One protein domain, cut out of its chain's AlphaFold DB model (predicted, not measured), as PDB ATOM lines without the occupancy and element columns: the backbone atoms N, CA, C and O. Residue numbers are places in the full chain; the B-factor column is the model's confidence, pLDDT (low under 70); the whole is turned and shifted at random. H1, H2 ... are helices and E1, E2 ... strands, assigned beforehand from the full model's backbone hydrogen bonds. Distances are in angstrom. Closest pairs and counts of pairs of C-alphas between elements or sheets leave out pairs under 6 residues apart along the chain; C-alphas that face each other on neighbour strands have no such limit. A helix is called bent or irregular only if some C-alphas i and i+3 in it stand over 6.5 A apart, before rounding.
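What this domain is: This is residues 3 to 125 of the 359 residues of an uncharacterized protein of Gemmatimonadetes bacterium 13_1_40CM_3_70_8 (UniProt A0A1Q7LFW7). A twisted sheet of five short strands makes one half of this domain, and a cluster of five helices, H1 to H5, gathers on one side of it. H3 lies nearest the sheet, beside edge strand E1, with H4 and H5 farther out, while the small helix H6 sits away from the other helices near one end of E5. The printed part has 123 residues with six named helices and five named strands, in the order H1 H2 H3 H4 H5 E1 H6 E2 E3 E4 E5; the sheet, E1 E5 E2 E3 E4, is mixed, and the class is mixed, helices and strands. The whole is compact, with a radius of gyration of the C-alphas of 13.7 A, and rounded, spanning 37 by 28 by 27 A.

Where its parts are: H1 is residues 3 to 6, beginning at C-alpha 3 (191.018, 188.885, 136.316), and H2 is residues 8 to 19, 16.3 A long. H3 is residues 30 to 35, H4 residues 37 to 49, 19.7 A, and H5 residues 53 to 62, 14.5 A. E1 is residues 66 to 69, H6 residues 73 to 78 and E2 residues 86 to 89. E3 is residues 98 to 100, E4 residues 106 to 108, and E5 residues 119 to 124, 15.7 A, ending at C-alpha 124 (194.936, 199.608, 153.219). H4 is irregular: C-alphas 38 and 41 are 8.6 A apart.

How they stand to each other: E5 is parallel to E2, with N 120 and O 86 at 2.8 A, and antiparallel to E1, with N 121 and O 69 at 2.8 A. E2, E3 and E4 form a meander, each strand the antiparallel neighbour of the one before, through hairpins E2 and E3, N 100 to O 87 2.8 A, and E3 and E4, N 99 to O 107 2.8 A. H3 is on the sheet at a height of 6.8 A, over none of the strands; H1, H2 and H6 only graze it. H4 touches H5 about perpendicular, at 83 degrees, with closest C-alphas Ala 46 and Ala 53 at 5.1 A. H4 touches H1, closest C-alphas His 48 and Ala 4 at 5.3 A. H4 and H5 are not on the sheet. Every O i to N i+4 pair is within hydrogen-bond range in H2, H3, H5 and H6, and 7 of 9 are in H4; H1 is too short for such a pair.

The domain as a whole: The two C-alphas farthest apart, Gly 38 and Asp 112, are 38.5 A apart. The printed part has no cut, and no link is long. Mean pLDDT of the printed part is 92.5; residues 92 to 94 are under 70.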
ATOM      1  N   ARG A   3     190.930 189.885 137.400       96.31
ATOM      2  CA  ARG A   3     191.018 188.885 136.316       96.31
ATOM      3  C   ARG A   3     190.911 187.428 136.775       96.31
ATOM      4  O   ARG A   3     190.339 186.605 136.069       96.31
ATOM      5  N   ALA A   4     191.439 187.092 137.952       96.12
ATOM      6  CA  ALA A   4     191.329 185.733 138.480       96.12
ATOM      7  C   ALA A   4     189.881 185.388 138.855       96.12
ATOM      8  O   ALA A   4     189.451 184.249 138.680       96.12
ATOM      9  N   LEU A   5     189.084 186.383 139.264       96.88
ATOM     10  CA  LEU A   5     187.653 186.217 139.516       96.88
ATOM     11  C   LEU A   5     186.849 185.935 138.239       96.88
ATOM     12  O   LEU A   5     185.671 185.619 138.348       96.88
ATOM     13  N   ALA A   6     187.430 185.950 137.034       95.12
ATOM     14  CA  ALA A   6     186.748 185.419 135.850       95.12
ATOM     15  C   ALA A   6     186.503 183.901 135.961       95.12
ATOM     16  O   ALA A   6     185.568 183.372 135.353       95.12
ATOM     17  N   HIS A   7     187.282 183.199 136.791       95.44
ATOM     18  CA  HIS A   7     187.241 181.745 136.907       95.44
ATOM     19  C   HIS A   7     186.323 181.268 138.046       95.44
ATOM     20  O   HIS A   7     186.539 181.642 139.200       95.44
ATOM     21  N   PRO A   8     185.326 180.400 137.763       95.56
ATOM     22  CA  PRO A   8     184.352 179.954 138.763       95.56
ATOM     23  C   PRO A   8     184.970 179.294 139.999       95.56
ATOM     24  O   PRO A   8     184.553 179.587 141.114       95.56
ATOM     25  N   ALA A   9     185.986 178.446 139.811       95.25
ATOM     26  CA  ALA A   9     186.655 177.765 140.918       95.25
ATOM     27  C   ALA A   9     187.340 178.759 141.870       95.25
ATOM     28  O   ALA A   9     187.210 178.642 143.086       95.25
ATOM     29  N   PHE A  10     188.002 179.782 141.318       96.62
ATOM     30  CA  PHE A  10     188.655 180.805 142.126       96.62
ATOM     31  C   PHE A  10     187.642 181.698 142.855       96.62
ATOM     32  O   PHE A  10     187.836 182.006 144.025       96.62
ATOM     33  N   ARG A  11     186.515 182.055 142.220       96.38
ATOM     34  CA  ARG A  11     185.435 182.788 142.910       96.38
ATOM     35  C   ARG A  11     184.842 182.000 144.071       96.38
ATOM     36  O   ARG A  11     184.645 182.568 145.139       96.38
ATOM     37  N   ALA A  12     184.590 180.705 143.877       96.12
ATOM     38  CA  ALA A  12     184.098 179.832 144.939       96.12
ATOM     39  C   ALA A  12     185.095 179.754 146.107       96.12
ATOM     40  O   ALA A  12     184.690 179.836 147.264       96.12
ATOM     41  N   TYR A  13     186.395 179.673 145.804       96.19
ATOM     42  CA  TYR A  13     187.452 179.722 146.812       96.19
ATOM     43  C   TYR A  13     187.458 181.054 147.579       96.19
ATOM     44  O   TYR A  13     187.414 181.045 148.804       96.19
ATOM     45  N   VAL A  14     187.440 182.194 146.881       96.75
ATOM     46  CA  VAL A  14     187.394 183.529 147.508       96.75
ATOM     47  C   VAL A  14     186.163 183.681 148.398       96.75
ATOM     48  O   VAL A  14     186.290 184.123 149.537       96.75
ATOM     49  N   LYS A  15     184.986 183.267 147.913       96.12
ATOM     50  CA  LYS A  15     183.750 183.292 148.697       96.12
ATOM     51  C   LYS A  15     183.874 182.451 149.967       96.12
ATOM     52  O   LYS A  15     183.551 182.948 151.036       96.12
ATOM     53  N   ALA A  16     184.385 181.226 149.867       95.50
ATOM     54  CA  ALA A  16     184.568 180.360 151.029       95.50
ATOM     55  C   ALA A  16     185.538 180.961 152.058       95.50
ATOM     56  O   ALA A  16     185.289 180.865 153.254       95.50
ATOM     57  N   GLN A  17     186.621 181.598 151.603       96.06
ATOM     58  CA  GLN A  17     187.574 182.257 152.497       96.06
ATOM     59  C   GLN A  17     186.930 183.444 153.222       96.06
ATOM     60  O   GLN A  17     187.061 183.530 154.440       96.06
ATOM     61  N   LEU A  18     186.201 184.306 152.503       95.69
ATOM     62  CA  LEU A  18     185.462 185.420 153.105       95.69
ATOM     63  C   LEU A  18     184.418 184.897 154.100       95.69
ATOM     64  O   LEU A  18     184.450 185.268 155.263       95.69
ATOM     65  N   ASP A  19     183.554 183.965 153.695       94.12
ATOM     66  CA  ASP A  19     182.515 183.394 154.565       94.12
ATOM     67  C   ASP A  19     183.090 182.713 155.826       94.12
ATOM     68  O   ASP A  19     182.409 182.637 156.845       94.12
ATOM     69  N   SER A  20     184.334 182.223 155.770       92.38
ATOM     70  CA  SER A  20     185.034 181.624 156.914       92.38
ATOM     71  C   SER A  20     185.807 182.618 157.780       92.38
ATOM     72  O   SER A  20     186.348 182.221 158.814       92.38
ATOM     73  N   SER A  21     185.923 183.877 157.349       91.94
ATOM     74  CA  SER A  21     186.716 184.859 158.071       91.94
ATOM     75  C   SER A  21     186.076 185.156 159.430       91.94
ATOM     76  O   SER A  21     184.899 185.510 159.488       91.94
ATOM     77  N   PRO A  22     186.839 185.043 160.531       86.75
ATOM     78  CA  PRO A  22     186.329 185.329 161.864       86.75
ATOM     79  C   PRO A  22     186.362 186.830 162.195       86.75
ATOM     80  O   PRO A  22     185.963 187.222 163.290       86.75
ATOM     81  N   PHE A  23     186.892 187.660 161.294       86.19
ATOM     82  CA  PHE A  23     186.977 189.103 161.475       86.19
ATOM     83  C   PHE A  23     185.665 189.770 161.058       86.19
ATOM     84  O   PHE A  23     184.930 189.258 160.204       86.19
ATOM     85  N   ARG A  24     185.383 190.929 161.663       81.69
ATOM     86  CA  ARG A  24     184.244 191.787 161.318       81.69
ATOM     87  C   ARG A  24     184.189 191.994 159.807       81.69
ATOM     88  O   ARG A  24     185.213 192.008 159.125       81.69
ATOM     89  N   GLU A  25     182.967 192.032 159.279       87.12
ATOM     90  CA  GLU A  25     182.722 192.150 157.839       87.12
ATOM     91  C   GLU A  25     183.439 191.092 156.992       87.12
ATOM     92  O   GLU A  25     183.683 191.275 155.799       87.12
ATOM     93  N   HIS A  26     183.759 189.945 157.584       92.88
ATOM     94  CA  HIS A  26     184.414 188.853 156.885       92.88
ATOM     95  C   HIS A  26     185.750 189.296 156.248       92.88
ATOM     96  O   HIS A  26     186.163 188.756 155.218       92.88
ATOM     97  N   LYS A  27     186.410 190.303 156.844       92.75
ATOM     98  CA  LYS A  27     187.638 190.915 156.329       92.75
ATOM     99  C   LYS A  27     188.783 189.919 156.288       92.75
ATOM    100  O   LYS A  27     188.906 189.044 157.144       92.75
ATOM    101  N   LEU A  28     189.642 190.033 155.286       94.69
ATOM    102  CA  LEU A  28     190.812 189.178 155.144       94.69
ATOM    103  C   LEU A  28     192.046 190.015 154.833       94.69
ATOM    104  O   LEU A  28     192.032 190.859 153.944       94.69
ATOM    105  N   HIS A  29     193.155 189.716 155.502       94.44
ATOM    106  CA  HIS A  29     194.439 190.320 155.168       94.44
ATOM    107  C   HIS A  29     194.939 189.762 153.828       94.44
ATOM    108  O   HIS A  29     195.246 188.572 153.704       94.44
ATOM    109  N   PHE A  30     195.069 190.627 152.821       95.31
ATOM    110  CA  PHE A  30     195.309 190.236 151.434       95.31
ATOM    111  C   PHE A  30     196.641 189.504 151.240       95.31
ATOM    112  O   PHE A  30     196.671 188.423 150.654       95.31
ATOM    113  N   GLN A  31     197.742 190.021 151.793       94.25
ATOM    114  CA  GLN A  31     199.051 189.359 151.721       94.25
ATOM    115  C   GLN A  31     199.036 187.970 152.381       94.25
ATOM    116  O   GLN A  31     199.594 187.018 151.832       94.25
ATOM    117  N   ARG A  32     198.362 187.816 153.532       93.56
ATOM    118  CA  ARG A  32     198.230 186.507 154.199       93.56
ATOM    119  C   ARG A  32     197.394 185.544 153.361       93.56
ATOM    120  O   ARG A  32     197.764 184.383 153.233       93.56
ATOM    121  N   PHE A  33     196.316 186.027 152.748       95.38
ATOM    122  CA  PHE A  33     195.488 185.251 151.827       95.38
ATOM    123  C   PHE A  33     196.262 184.774 150.590       95.38
ATOM    124  O   PHE A  33     196.117 183.617 150.199       95.38
ATOM    125  N   LEU A  34     197.126 185.619 150.012       95.56
ATOM    126  CA  LEU A  34     197.989 185.230 148.890       95.56
ATOM    127  C   LEU A  34     198.939 184.083 149.261       95.56
ATOM    128  O   LEU A  34     199.125 183.172 148.455       95.56
ATOM    129  N   GLY A  35     199.508 184.110 150.470       91.88
ATOM    130  CA  GLY A  35     200.434 183.085 150.968       91.88
ATOM    131  C   GLY A  35     199.773 181.846 151.591       91.88
ATOM    132  O   GLY A  35     200.445 180.834 151.803       91.88
ATOM    133  N   ALA A  36     198.474 181.893 151.892       89.94
ATOM    134  CA  ALA A  36     197.751 180.795 152.526       89.94
ATOM    135  C   ALA A  36     197.603 179.575 151.599       89.94
ATOM    136  O   ALA A  36     197.727 179.667 150.377       89.94
ATOM    137  N   HIS A  37     197.329 178.406 152.194       90.50
ATOM    138  CA  HIS A  37     197.032 177.156 151.477       90.50
ATOM    139  C   HIS A  37     198.044 176.807 150.368       90.50
ATOM    140  O   HIS A  37     197.673 176.397 149.270       90.50
ATOM    141  N   GLY A  38     199.338 176.992 150.652       88.44
ATOM    142  CA  GLY A  38     200.416 176.695 149.705       88.44
ATOM    143  C   GLY A  38     200.563 177.709 148.565       88.44
ATOM    144  O   GLY A  38     201.233 177.405 147.584       88.44
ATOM    145  N   GLY A  39     199.961 178.898 148.680       92.44
ATOM    146  CA  GLY A  39     200.030 179.942 147.658       92.44
ATOM    147  C   GLY A  39     198.963 179.824 146.570       92.44
ATOM    148  O   GLY A  39     199.113 180.437 145.516       92.44
ATOM    149  N   HIS A  40     197.884 179.062 146.803       94.31
ATOM    150  CA  HIS A  40     196.833 178.840 145.803       94.31
ATOM    151  C   HIS A  40     196.306 180.154 145.204       94.31
ATOM    152  O   HIS A  40     196.235 180.302 143.985       94.31
ATOM    153  N   ALA A  41     196.002 181.142 146.053       95.19
ATOM    154  CA  ALA A  41     195.507 182.436 145.597       95.19
ATOM    155  C   ALA A  41     196.536 183.221 144.779       95.19
ATOM    156  O   ALA A  41     196.197 183.774 143.731       95.19
ATOM    157  N   ARG A  42     197.792 183.253 145.234       96.75
ATOM    158  CA  ARG A  42     198.896 183.870 144.495       96.75
ATOM    159  C   ARG A  42     199.039 183.253 143.110       96.75
ATOM    160  O   ARG A  42     199.151 183.993 142.135       96.75
ATOM    161  N   ASP A  43     199.021 181.930 143.020       96.75
ATOM    162  CA  ASP A  43     199.241 181.213 141.766       96.75
ATOM    163  C   ASP A  43     198.097 181.464 140.772       96.75
ATOM    164  O   ASP A  43     198.350 181.715 139.592       96.75
ATOM    165  N   GLU A  44     196.848 181.509 141.245       96.44
ATOM    166  CA  GLU A  44     195.692 181.876 140.419       96.44
ATOM    167  C   GLU A  44     195.752 183.335 139.946       96.44
ATOM    168  O   GLU A  44     195.542 183.624 138.763       96.44
ATOM    169  N   VAL A  45     196.103 184.273 140.832       96.12
ATOM    170  CA  VAL A  45     196.283 185.681 140.446       96.12
ATOM    171  C   VAL A  45     197.402 185.829 139.416       96.12
ATOM    172  O   VAL A  45     197.200 186.510 138.409       96.12
ATOM    173  N   ALA A  46     198.543 185.174 139.625       96.44
ATOM    174  CA  ALA A  46     199.687 185.204 138.720       96.44
ATOM    175  C   ALA A  46     199.326 184.652 137.333       96.44
ATOM    176  O   ALA A  46     199.549 185.312 136.312       96.44
ATOM    177  N   ARG A  47     198.667 183.486 137.304       96.12
ATOM    178  CA  ARG A  47     198.202 182.818 136.083       96.12
ATOM    179  C   ARG A  47     197.289 183.717 135.249       96.12
ATOM    180  O   ARG A  47     197.447 183.775 134.032       96.12
ATOM    181  N   HIS A  48     196.372 184.444 135.886       93.94
ATOM    182  CA  HIS A  48     195.418 185.321 135.195       93.94
ATOM    183  C   HIS A  48     195.929 186.723 134.887       93.94
ATOM    184  O   HIS A  48     195.419 187.385 133.981       93.94
ATOM    185  N   ALA A  49     196.941 187.185 135.613       91.50
ATOM    186  CA  ALA A  49     197.664 188.398 135.267       91.50
ATOM    187  C   ALA A  49     198.680 188.166 134.133       91.50
ATOM    188  O   ALA A  49     199.071 189.129 133.479       91.50
ATOM    189  N   GLY A  50     199.065 186.912 133.863       94.00
ATOM    190  CA  GLY A  50     200.084 186.576 132.866       94.00
ATOM    191  C   GLY A  50     201.501 186.884 133.352       94.00
ATOM    192  O   GLY A  50     202.366 187.217 132.547       94.00
ATOM    193  N   VAL A  51     201.730 186.801 134.668       95.81
ATOM    194  CA  VAL A  51     203.015 187.110 135.313       95.81
ATOM    195  C   VAL A  51     203.494 185.935 136.170       95.81
ATOM    196  O   VAL A  51     202.684 185.104 136.582       95.81
ATOM    197  N   PRO A  52     204.799 185.829 136.472       96.25
ATOM    198  CA  PRO A  52     205.303 184.811 137.390       96.25
ATOM    199  C   PRO A  52     204.767 184.999 138.818       96.25
ATOM    200  O   PRO A  52     204.674 186.123 139.304       96.25
ATOM    201  N   ALA A  53     204.524 183.905 139.545       94.12
ATOM    202  CA  ALA A  53     204.052 183.956 140.934       94.12
ATOM    203  C   ALA A  53     204.975 184.770 141.862       94.12
ATOM    204  O   ALA A  53     204.506 185.592 142.644       94.12
ATOM    205  N   GLY A  54     206.295 184.643 141.691       93.19
ATOM    206  CA  GLY A  54     207.267 185.435 142.451       93.19
ATOM    207  C   GLY A  54     207.233 186.941 142.151       93.19
ATOM    208  O   GLY A  54     207.806 187.719 142.907       93.19
ATOM    209  N   GLN A  55     206.590 187.379 141.062       95.38
ATOM    210  CA  GLN A  55     206.311 188.799 140.842       95.38
ATOM    211  C   GLN A  55     205.164 189.276 141.737       95.38
ATOM    212  O   GLN A  55     205.312 190.324 142.356       95.38
ATOM    213  N   ILE A  56     204.092 188.486 141.873       94.50
ATOM    214  CA  ILE A  56     202.984 188.789 142.791       94.50
ATOM    215  C   ILE A  56     203.492 188.888 144.233       94.50
ATOM    216  O   ILE A  56     203.141 189.836 144.924       94.50
ATOM    217  N   ASP A  57     204.373 187.977 144.661       91.56
ATOM    218  CA  ASP A  57     204.975 188.031 146.002       91.56
ATOM    219  C   ASP A  57     205.769 189.327 146.227       91.56
ATOM    220  O   ASP A  57     205.625 189.979 147.260       91.56
ATOM    221  N   ARG A  58     206.588 189.736 145.249       92.31
ATOM    222  CA  ARG A  58     207.359 190.986 145.344       92.31
ATOM    223  C   ARG A  58     206.464 192.218 145.378       92.31
ATOM    224  O   ARG A  58     206.729 193.117 146.163       92.31
ATOM    225  N   GLU A  59     205.433 192.263 144.538       91.69
ATOM    226  CA  GLU A  59     204.479 193.375 144.516       91.69
ATOM    227  C   GLU A  59     203.710 193.455 145.838       91.69
ATOM    228  O   GLU A  59     203.646 194.523 146.435       91.69
ATOM    229  N   ALA A  60     203.228 192.320 146.351       89.00
ATOM    230  CA  ALA A  60     202.505 192.231 147.617       89.00
ATOM    231  C   ALA A  60     203.343 192.668 148.836       89.00
ATOM    232  O   ALA A  60     202.783 193.213 149.786       89.00
ATOM    233  N   LEU A  61     204.663 192.442 148.803       87.31
ATOM    234  CA  LEU A  61     205.616 192.884 149.831       87.31
ATOM    235  C   LEU A  61     206.048 194.352 149.685       87.31
ATOM    236  O   LEU A  61     206.523 194.936 150.654       87.31
ATOM    237  N   ALA A  62     205.953 194.924 148.483       87.56
ATOM    238  CA  ALA A  62     206.378 196.297 148.203       87.56
ATOM    239  C   ALA A  62     205.274 197.334 148.455       87.56
ATOM    240  O   ALA A  62     205.574 198.517 148.616       87.56
ATOM    241  N   VAL A  63     204.011 196.907 148.457       85.50
ATOM    242  CA  VAL A  63     202.867 197.762 148.789       85.50
ATOM    243  C   VAL A  63     202.624 197.805 150.296       85.50
ATOM    244  O   VAL A  63     203.048 196.917 151.038       85.50
ATOM    245  N   ILE A  64     201.901 198.833 150.737       85.75
ATOM    246  CA  ILE A  64     201.311 198.866 152.079       85.75
ATOM    247  C   ILE A  64     200.487 197.590 152.332       85.75
ATOM    248  O   ILE A  64     199.947 197.016 151.378       85.75
ATOM    249  N   PRO A  65     200.386 197.106 153.581       89.50
ATOM    250  CA  PRO A  65     199.466 196.024 153.915       89.50
ATOM    251  C   PRO A  65     198.060 196.342 153.395       89.50
ATOM    252  O   PRO A  65     197.602 197.470 153.550       89.50
ATOM    253  N   LEU A  66     197.403 195.362 152.761       92.31
ATOM    254  CA  LEU A  66     196.042 195.513 152.237       92.31
ATOM    255  C   LEU A  66     195.088 194.505 152.887       92.31
ATOM    256  O   LEU A  66     195.476 193.364 153.172       92.31
ATOM    257  N   GLU A  67     193.834 194.898 153.060       92.50
ATOM    258  CA  GLU A  67     192.719 194.014 153.388       92.50
ATOM    259  C   GLU A  67     191.740 193.902 152.217       92.50
ATOM    260  O   GLU A  67     191.729 194.730 151.304       92.50
ATOM    261  N   PHE A  68     190.959 192.821 152.196       93.31
ATOM    262  CA  PHE A  68     189.955 192.599 151.162       93.31
ATOM    263  C   PHE A  68     188.659 192.003 151.710       93.31
ATOM    264  O   PHE A  68     188.689 191.064 152.509       93.31
ATOM    265  N   TYR A  69     187.524 192.559 151.273       95.69
ATOM    266  CA  TYR A  69     186.181 192.236 151.776       95.69
ATOM    267  C   TYR A  69     185.075 192.906 150.949       95.69
ATOM    268  O   TYR A  69     185.358 193.622 149.995       95.69
ATOM    269  N   PHE A  70     183.805 192.674 151.296       95.31
ATOM    270  CA  PHE A  70     182.670 193.436 150.760       95.31
ATOM    271  C   PHE A  70     182.284 194.539 151.748       95.31
ATOM    272  O   PHE A  70     181.700 194.197 152.767       95.31
ATOM    273  N   PRO A  71     182.533 195.826 151.494       90.50
ATOM    274  CA  PRO A  71     182.223 196.851 152.490       90.50
ATOM    275  C   PRO A  71     180.713 197.084 152.618       90.50
ATOM    276  O   PRO A  71     180.177 197.223 153.706       90.50
ATOM    277  N   VAL A  72     179.967 196.970 151.517       90.62
ATOM    278  CA  VAL A  72     178.512 197.156 151.533       90.62
ATOM    279  C   VAL A  72     177.805 195.877 152.016       90.62
ATOM    280  O   VAL A  72     177.859 194.850 151.321       90.62
ATOM    281  N   PRO A  73     177.027 195.911 153.119       89.69
ATOM    282  CA  PRO A  73     176.347 194.723 153.643       89.69
ATOM    283  C   PRO A  73     175.388 194.067 152.640       89.69
ATOM    284  O   PRO A  73     175.243 192.843 152.610       89.69
ATOM    285  N   ALA A  74     174.739 194.868 151.790       89.88
ATOM    286  CA  ALA A  74     173.882 194.362 150.721       89.88
ATOM    287  C   ALA A  74     174.674 193.559 149.672       89.88
ATOM    288  O   ALA A  74     174.205 192.506 149.248       89.88
ATOM    289  N   HIS A  75     175.886 193.993 149.308       95.81
ATOM    290  CA  HIS A  75     176.755 193.266 148.374       95.81
ATOM    291  C   HIS A  75     177.228 191.944 148.968       95.81
ATOM    292  O   HIS A  75     177.145 190.913 148.301       95.81
ATOM    293  N   ARG A  76     177.632 191.964 150.246       93.69
ATOM    294  CA  ARG A  76     178.043 190.773 151.000       93.69
ATOM    295  C   ARG A  76     176.952 189.697 151.007       93.69
ATOM    296  O   ARG A  76     177.243 188.523 150.809       93.69
ATOM    297  N   ARG A  77     175.690 190.100 151.206       91.75
ATOM    298  CA  ARG A  77     174.530 189.189 151.192       91.75
ATOM    299  C   ARG A  77     174.136 188.732 149.786       91.75
ATOM    300  O   ARG A  77     173.671 187.608 149.631       91.75
ATOM    301  N   ALA A  78     174.269 189.602 148.785       93.62
ATOM    302  CA  ALA A  78     173.803 189.334 147.427       93.62
ATOM    303  C   ALA A  78     174.777 188.475 146.608       93.62
ATOM    304  O   ALA A  78     174.337 187.702 145.758       93.62
ATOM    305  N   TRP A  79     176.088 188.602 146.829       96.00
ATOM    306  CA  TRP A  79     177.068 187.904 146.003       96.00
ATOM    307  C   TRP A  79     177.176 186.417 146.352       96.00
ATOM    308  O   TRP A  79     177.574 186.018 147.448       96.00
ATOM    309  N   THR A  80     176.870 185.575 145.369       93.62
ATOM    310  CA  THR A  80     176.833 184.113 145.529       93.62
ATOM    311  C   THR A  80     178.061 183.404 144.950       93.62
ATOM    312  O   THR A  80     178.092 182.178 144.876       93.62
ATOM    313  N   GLY A  81     179.104 184.152 144.566       92.69
ATOM    314  CA  GLY A  81     180.277 183.613 143.866       92.69
ATOM    315  C   GLY A  81     180.154 183.650 142.337       92.69
ATOM    316  O   GLY A  81     180.923 182.995 141.626       92.69
ATOM    317  N   ASP A  82     179.189 184.400 141.804       93.31
ATOM    318  CA  ASP A  82     179.029 184.634 140.370       93.31
ATOM    319  C   ASP A  82     180.031 185.678 139.826       93.31
ATOM    320  O   ASP A  82     180.807 186.284 140.566       93.31
ATOM    321  N   ALA A  83     180.063 185.839 138.501       93.62
ATOM    322  CA  ALA A  83     181.005 186.731 137.824       93.62
ATOM    323  C   ALA A  83     180.585 188.215 137.840       93.62
ATOM    324  O   ALA A  83     181.327 189.045 137.324       93.62
ATOM    325  N   ASN A  84     179.422 188.568 138.393       95.38
ATOM    326  CA  ASN A  84     178.968 189.952 138.493       95.38
ATOM    327  C   ASN A  84     179.551 190.598 139.757       95.38
ATOM    328  O   ASN A  84     178.848 190.856 140.731       95.38
ATOM    329  N   VAL A  85     180.867 190.807 139.751       97.38
ATOM    330  CA  VAL A  85     181.617 191.355 140.884       97.38
ATOM    331  C   VAL A  85     182.740 192.262 140.399       97.38
ATOM    332  O   VAL A  85     183.404 191.959 139.410       97.38
ATOM    333  N   LEU A  86     182.966 193.363 141.106       98.06
ATOM    334  CA  LEU A  86     184.082 194.277 140.876       98.06
ATOM    335  C   LEU A  86     185.129 194.129 141.979       98.06
ATOM    336  O   LEU A  86     184.799 193.769 143.106       98.06
ATOM    337  N   VAL A  87     186.384 194.452 141.672       97.69
ATOM    338  CA  VAL A  87     187.419 194.700 142.687       97.69
ATOM    339  C   VAL A  87     187.791 196.172 142.624       97.69
ATOM    340  O   VAL A  87     188.240 196.621 141.570       97.69
ATOM    341  N   ALA A  88     187.601 196.910 143.713       96.75
ATOM    342  CA  ALA A  88     187.856 198.346 143.771       96.75
ATOM    343  C   ALA A  88     188.898 198.706 144.825       96.75
ATOM    344  O   ALA A  88     189.069 197.996 145.810       96.75
ATOM    345  N   THR A  89     189.589 199.816 144.599       93.25
ATOM    346  CA  THR A  89     190.553 200.393 145.536       93.25
ATOM    347  C   THR A  89     190.404 201.913 145.559       93.25
ATOM    348  O   THR A  89     190.081 202.527 144.533       93.25
ATOM    349  N   ALA A  90     190.649 202.494 146.725       86.88
ATOM    350  CA  ALA A  90     190.811 203.918 146.981       86.88
ATOM    351  C   ALA A  90     191.934 204.060 148.022       86.88
ATOM    352  O   ALA A  90     192.149 203.141 148.813       86.88
ATOM    353  N   LEU A  91     192.703 205.151 147.960       73.69
ATOM    354  CA  LEU A  91     193.828 205.373 148.881       73.69
ATOM    355  C   LEU A  91     193.472 206.302 150.039       73.69
ATOM    356  O   LEU A  91     194.135 206.247 151.070       73.69
ATOM    357  N   ARG A  92     192.497 207.187 149.838       69.25
ATOM    358  CA  ARG A  92     192.013 208.150 150.824       69.25
ATOM    359  C   ARG A  92     190.497 208.186 150.793       69.25
ATOM    360  O   ARG A  92     189.891 207.801 149.788       69.25
ATOM    361  N   ASP A  93     189.921 208.725 151.849       66.06
ATOM    362  CA  ASP A  93     188.486 208.940 151.936       66.06
ATOM    363  C   ASP A  93     188.022 209.922 150.871       66.06
ATOM    364  O   ASP A  93     188.742 210.837 150.454       66.06
ATOM    365  N   HIS A  94     186.835 209.640 150.341       68.44
ATOM    366  CA  HIS A  94     186.224 210.351 149.221       68.44
ATOM    367  C   HIS A  94     187.051 210.400 147.914       68.44
ATOM    368  O   HIS A  94     186.630 211.048 146.949       68.44
ATOM    369  N   ASP A  95     188.183 209.681 147.806       80.88
ATOM    370  CA  ASP A  95     188.842 209.471 146.515       80.88
ATOM    371  C   ASP A  95     187.884 208.730 145.574       80.88
ATOM    372  O   ASP A  95     187.223 207.767 145.957       80.88
ATOM    373  N   VAL A  96     187.864 209.130 144.298       87.88
ATOM    374  CA  VAL A  96     187.085 208.432 143.264       87.88
ATOM    375  C   VAL A  96     187.567 206.979 143.164       87.88
ATOM    376  O   VAL A  96     188.688 206.754 142.681       87.88
ATOM    377  N   PRO A  97     186.744 205.975 143.534       93.44
ATOM    378  CA  PRO A  97     187.214 204.605 143.557       93.44
ATOM    379  C   PRO A  97     187.519 204.089 142.158       93.44
ATOM    380  O   PRO A  97     186.741 204.264 141.211       93.44
ATOM    381  N   VAL A  98     188.648 203.393 142.031       96.12
ATOM    382  CA  VAL A  98     189.033 202.726 140.788       96.12
ATOM    383  C   VAL A  98     188.706 201.248 140.911       96.12
ATOM    384  O   VAL A  98     189.323 200.523 141.688       96.12
ATOM    385  N   ALA A  99     187.750 200.798 140.107       97.38
ATOM    386  CA  ALA A  99     187.305 199.419 140.053       97.38
ATOM    387  C   ALA A  99     187.784 198.700 138.792       97.38
ATOM    388  O   ALA A  99     188.029 199.309 137.748       97.38
ATOM    389  N   PHE A 100     187.880 197.379 138.890       97.88
ATOM    390  CA  PHE A 100     188.153 196.484 137.777       97.88
ATOM    391  C   PHE A 100     187.143 195.341 137.764       97.88
ATOM    392  O   PHE A 100     186.916 194.698 138.792       97.88
ATOM    393  N   ASP A 101     186.564 195.072 136.596       96.88
ATOM    394  CA  ASP A 101     185.720 193.896 136.377       96.88
ATOM    395  C   ASP A 101     186.572 192.617 136.186       96.88
ATOM    396  O   ASP A 101     187.807 192.685 136.081       96.88
ATOM    397  N   PRO A 102     185.959 191.419 136.119       96.88
ATOM    398  CA  PRO A 102     186.704 190.179 135.922       96.88
ATOM    399  C   PRO A 102     187.394 190.066 134.559       96.88
ATOM    400  O   PRO A 102     188.274 189.227 134.378       96.88
ATOM    401  N   GLN A 103     187.040 190.906 133.590       95.31
ATOM    402  CA  GLN A 103     187.718 191.009 132.300       95.31
ATOM    403  C   GLN A 103     188.945 191.938 132.385       95.31
ATOM    404  O   GLN A 103     189.823 191.912 131.520       95.31
ATOM    405  N   GLY A 104     189.073 192.695 133.476       94.81
ATOM    406  CA  GLY A 104     190.137 193.653 133.727       94.81
ATOM    407  C   GLY A 104     189.866 195.034 133.135       94.81
ATOM    408  O   GLY A 104     190.814 195.812 133.010       94.81
ATOM    409  N   HIS A 105     188.625 195.347 132.757       96.62
ATOM    410  CA  HIS A 105     188.254 196.701 132.362       96.62
ATOM    411  C   HIS A 105     188.220 197.608 133.584       96.62
ATOM    412  O   HIS A 105     187.658 197.261 134.621       96.62
ATOM    413  N   ARG A 106     188.815 198.793 133.437       96.94
ATOM    414  CA  ARG A 106     188.836 199.826 134.468       96.94
ATOM    415  C   ARG A 106     187.525 200.609 134.460       96.94
ATOM    416  O   ARG A 106     187.113 201.100 133.413       96.94
ATOM    417  N   ILE A 107     186.938 200.791 135.635       97.12
ATOM    418  CA  ILE A 107     185.688 201.516 135.870       97.12
ATOM    419  C   ILE A 107     185.943 202.535 136.986       97.12
ATOM    420  O   ILE A 107     186.599 202.221 137.974       97.12
ATOM    421  N   LEU A 108     185.459 203.764 136.816       95.94
ATOM    422  CA  LEU A 108     185.410 204.749 137.899       95.94
ATOM    423  C   LEU A 108     184.051 204.640 138.584       95.94
ATOM    424  O   LEU A 108     183.035 204.591 137.888       95.94
ATOM    425  N   LEU A 109     184.040 204.577 139.913       95.31
ATOM    426  CA  LEU A 109     182.805 204.534 140.695       95.31
ATOM    427  C   LEU A 109     182.475 205.908 141.284       95.31
ATOM    428  O   LEU A 109     183.324 206.797 141.335       95.31
ATOM    429  N   ASP A 110     181.223 206.066 141.703       90.19
ATOM    430  CA  ASP A 110     180.767 207.219 142.479       90.19
ATOM    431  C   ASP A 110     181.339 207.092 143.914       90.19
ATOM    432  O   ASP A 110     181.158 206.037 144.537       90.19
ATOM    433  N   PRO A 111     182.085 208.091 144.424       86.06
ATOM    434  CA  PRO A 111     182.648 208.046 145.776       86.06
ATOM    435  C   PRO A 111     181.571 208.088 146.867       86.06
ATOM    436  O   PRO A 111     181.780 207.511 147.929       86.06
ATOM    437  N   ASP A 112     180.407 208.681 146.594       81.94
ATOM    438  CA  ASP A 112     179.367 208.903 147.605       81.94
ATOM    439  C   ASP A 112     178.312 207.792 147.607       81.94
ATOM    440  O   ASP A 112     177.477 207.704 148.509       81.94
ATOM    441  N   ARG A 113     178.278 206.957 146.559       87.56
ATOM    442  CA  ARG A 113     177.247 205.923 146.404       87.56
ATOM    443  C   ARG A 113     177.802 204.621 145.840       87.56
ATOM    444  O   ARG A 113     178.306 204.609 144.714       87.56
ATOM    445  N   PRO A 114     177.609 203.489 146.539       91.69
ATOM    446  CA  PRO A 114     178.005 202.200 145.999       91.69
ATOM    447  C   PRO A 114     177.184 201.843 144.747       91.69
ATOM    448  O   PRO A 114     175.981 202.125 144.684       91.69
ATOM    449  N   PRO A 115     177.793 201.191 143.737       94.88
ATOM    450  CA  PRO A 115     177.058 200.684 142.581       94.88
ATOM    451  C   PRO A 115     176.156 199.512 142.990       94.88
ATOM    452  O   PRO A 115     176.397 198.871 143.999       94.88
ATOM    453  N   ALA A 116     175.166 199.151 142.168       94.69
ATOM    454  CA  ALA A 116     174.347 197.957 142.423       94.69
ATOM    455  C   ALA A 116     175.124 196.633 142.255       94.69
ATOM    456  O   ALA A 116     174.709 195.591 142.763       94.69
ATOM    457  N   THR A 117     176.223 196.656 141.497       96.75
ATOM    458  CA  THR A 117     177.097 195.494 141.317       96.75
ATOM    459  C   THR A 117     177.931 195.276 142.579       96.75
ATOM    460  O   THR A 117     178.605 196.213 143.002       96.75
ATOM    461  N   PRO A 118     177.970 194.052 143.144       97.44
ATOM    462  CA  PRO A 118     178.829 193.736 144.275       97.44
ATOM    463  C   PRO A 118     180.290 194.138 144.059       97.44
ATOM    464  O   PRO A 118     180.883 193.843 143.020       97.44
ATOM    465  N   VAL A 119     180.884 194.777 145.066       97.38
ATOM    466  CA  VAL A 119     182.273 195.248 145.024       97.38
ATOM    467  C   VAL A 119     183.063 194.628 146.164       97.38
ATOM    468  O   VAL A 119     182.676 194.766 147.322       97.38
ATOM    469  N   ILE A 120     184.175 193.981 145.825       97.06
ATOM    470  CA  ILE A 120     185.228 193.606 146.764       97.06
ATOM    471  C   ILE A 120     186.177 194.801 146.881       97.06
ATOM    472  O   ILE A 120     186.806 195.185 145.893       97.06
ATOM    473  N   ALA A 121     186.279 195.386 148.067       95.44
ATOM    474  CA  ALA A 121     187.295 196.378 148.386       95.44
ATOM    475  C   ALA A 121     188.670 195.706 148.484       95.44
ATOM    476  O   ALA A 121     188.790 194.578 148.962       95.44
ATOM    477  N   LEU A 122     189.694 196.398 148.001       94.25
ATOM    478  CA  LEU A 122     191.103 196.114 148.230       94.25
ATOM    479  C   LEU A 122     191.751 197.430 148.665       94.25
ATOM    480  O   LEU A 122     192.123 198.256 147.827       94.25
ATOM    481  N   VAL A 123     191.811 197.635 149.972       90.12
ATOM    482  CA  VAL A 123     192.148 198.908 150.630       90.12
ATOM    483  C   VAL A 123     193.287 198.680 151.632       90.12
ATOM    484  O   VAL A 123     193.620 197.514 151.883       90.12
ATOM    485  N   PRO A 124     193.967 199.734 152.124       87.62
ATOM    486  CA  PRO A 124     194.936 199.608 153.219       87.62
ATOM    487  C   PRO A 124     194.383 198.771 154.385       87.62
ATOM    488  O   PRO A 124     193.180 198.740 154.582       87.62
ATOM    489  N   VAL A 125     195.238 198.034 155.106       84.94
ATOM    490  CA  VAL A 125     194.810 197.313 156.323       84.94
ATOM    491  C   VAL A 125     194.486 198.306 157.425       84.94
ATOM    492  O   VAL A 125     195.358 199.091 157.796       84.94
TER     493      VAL A 125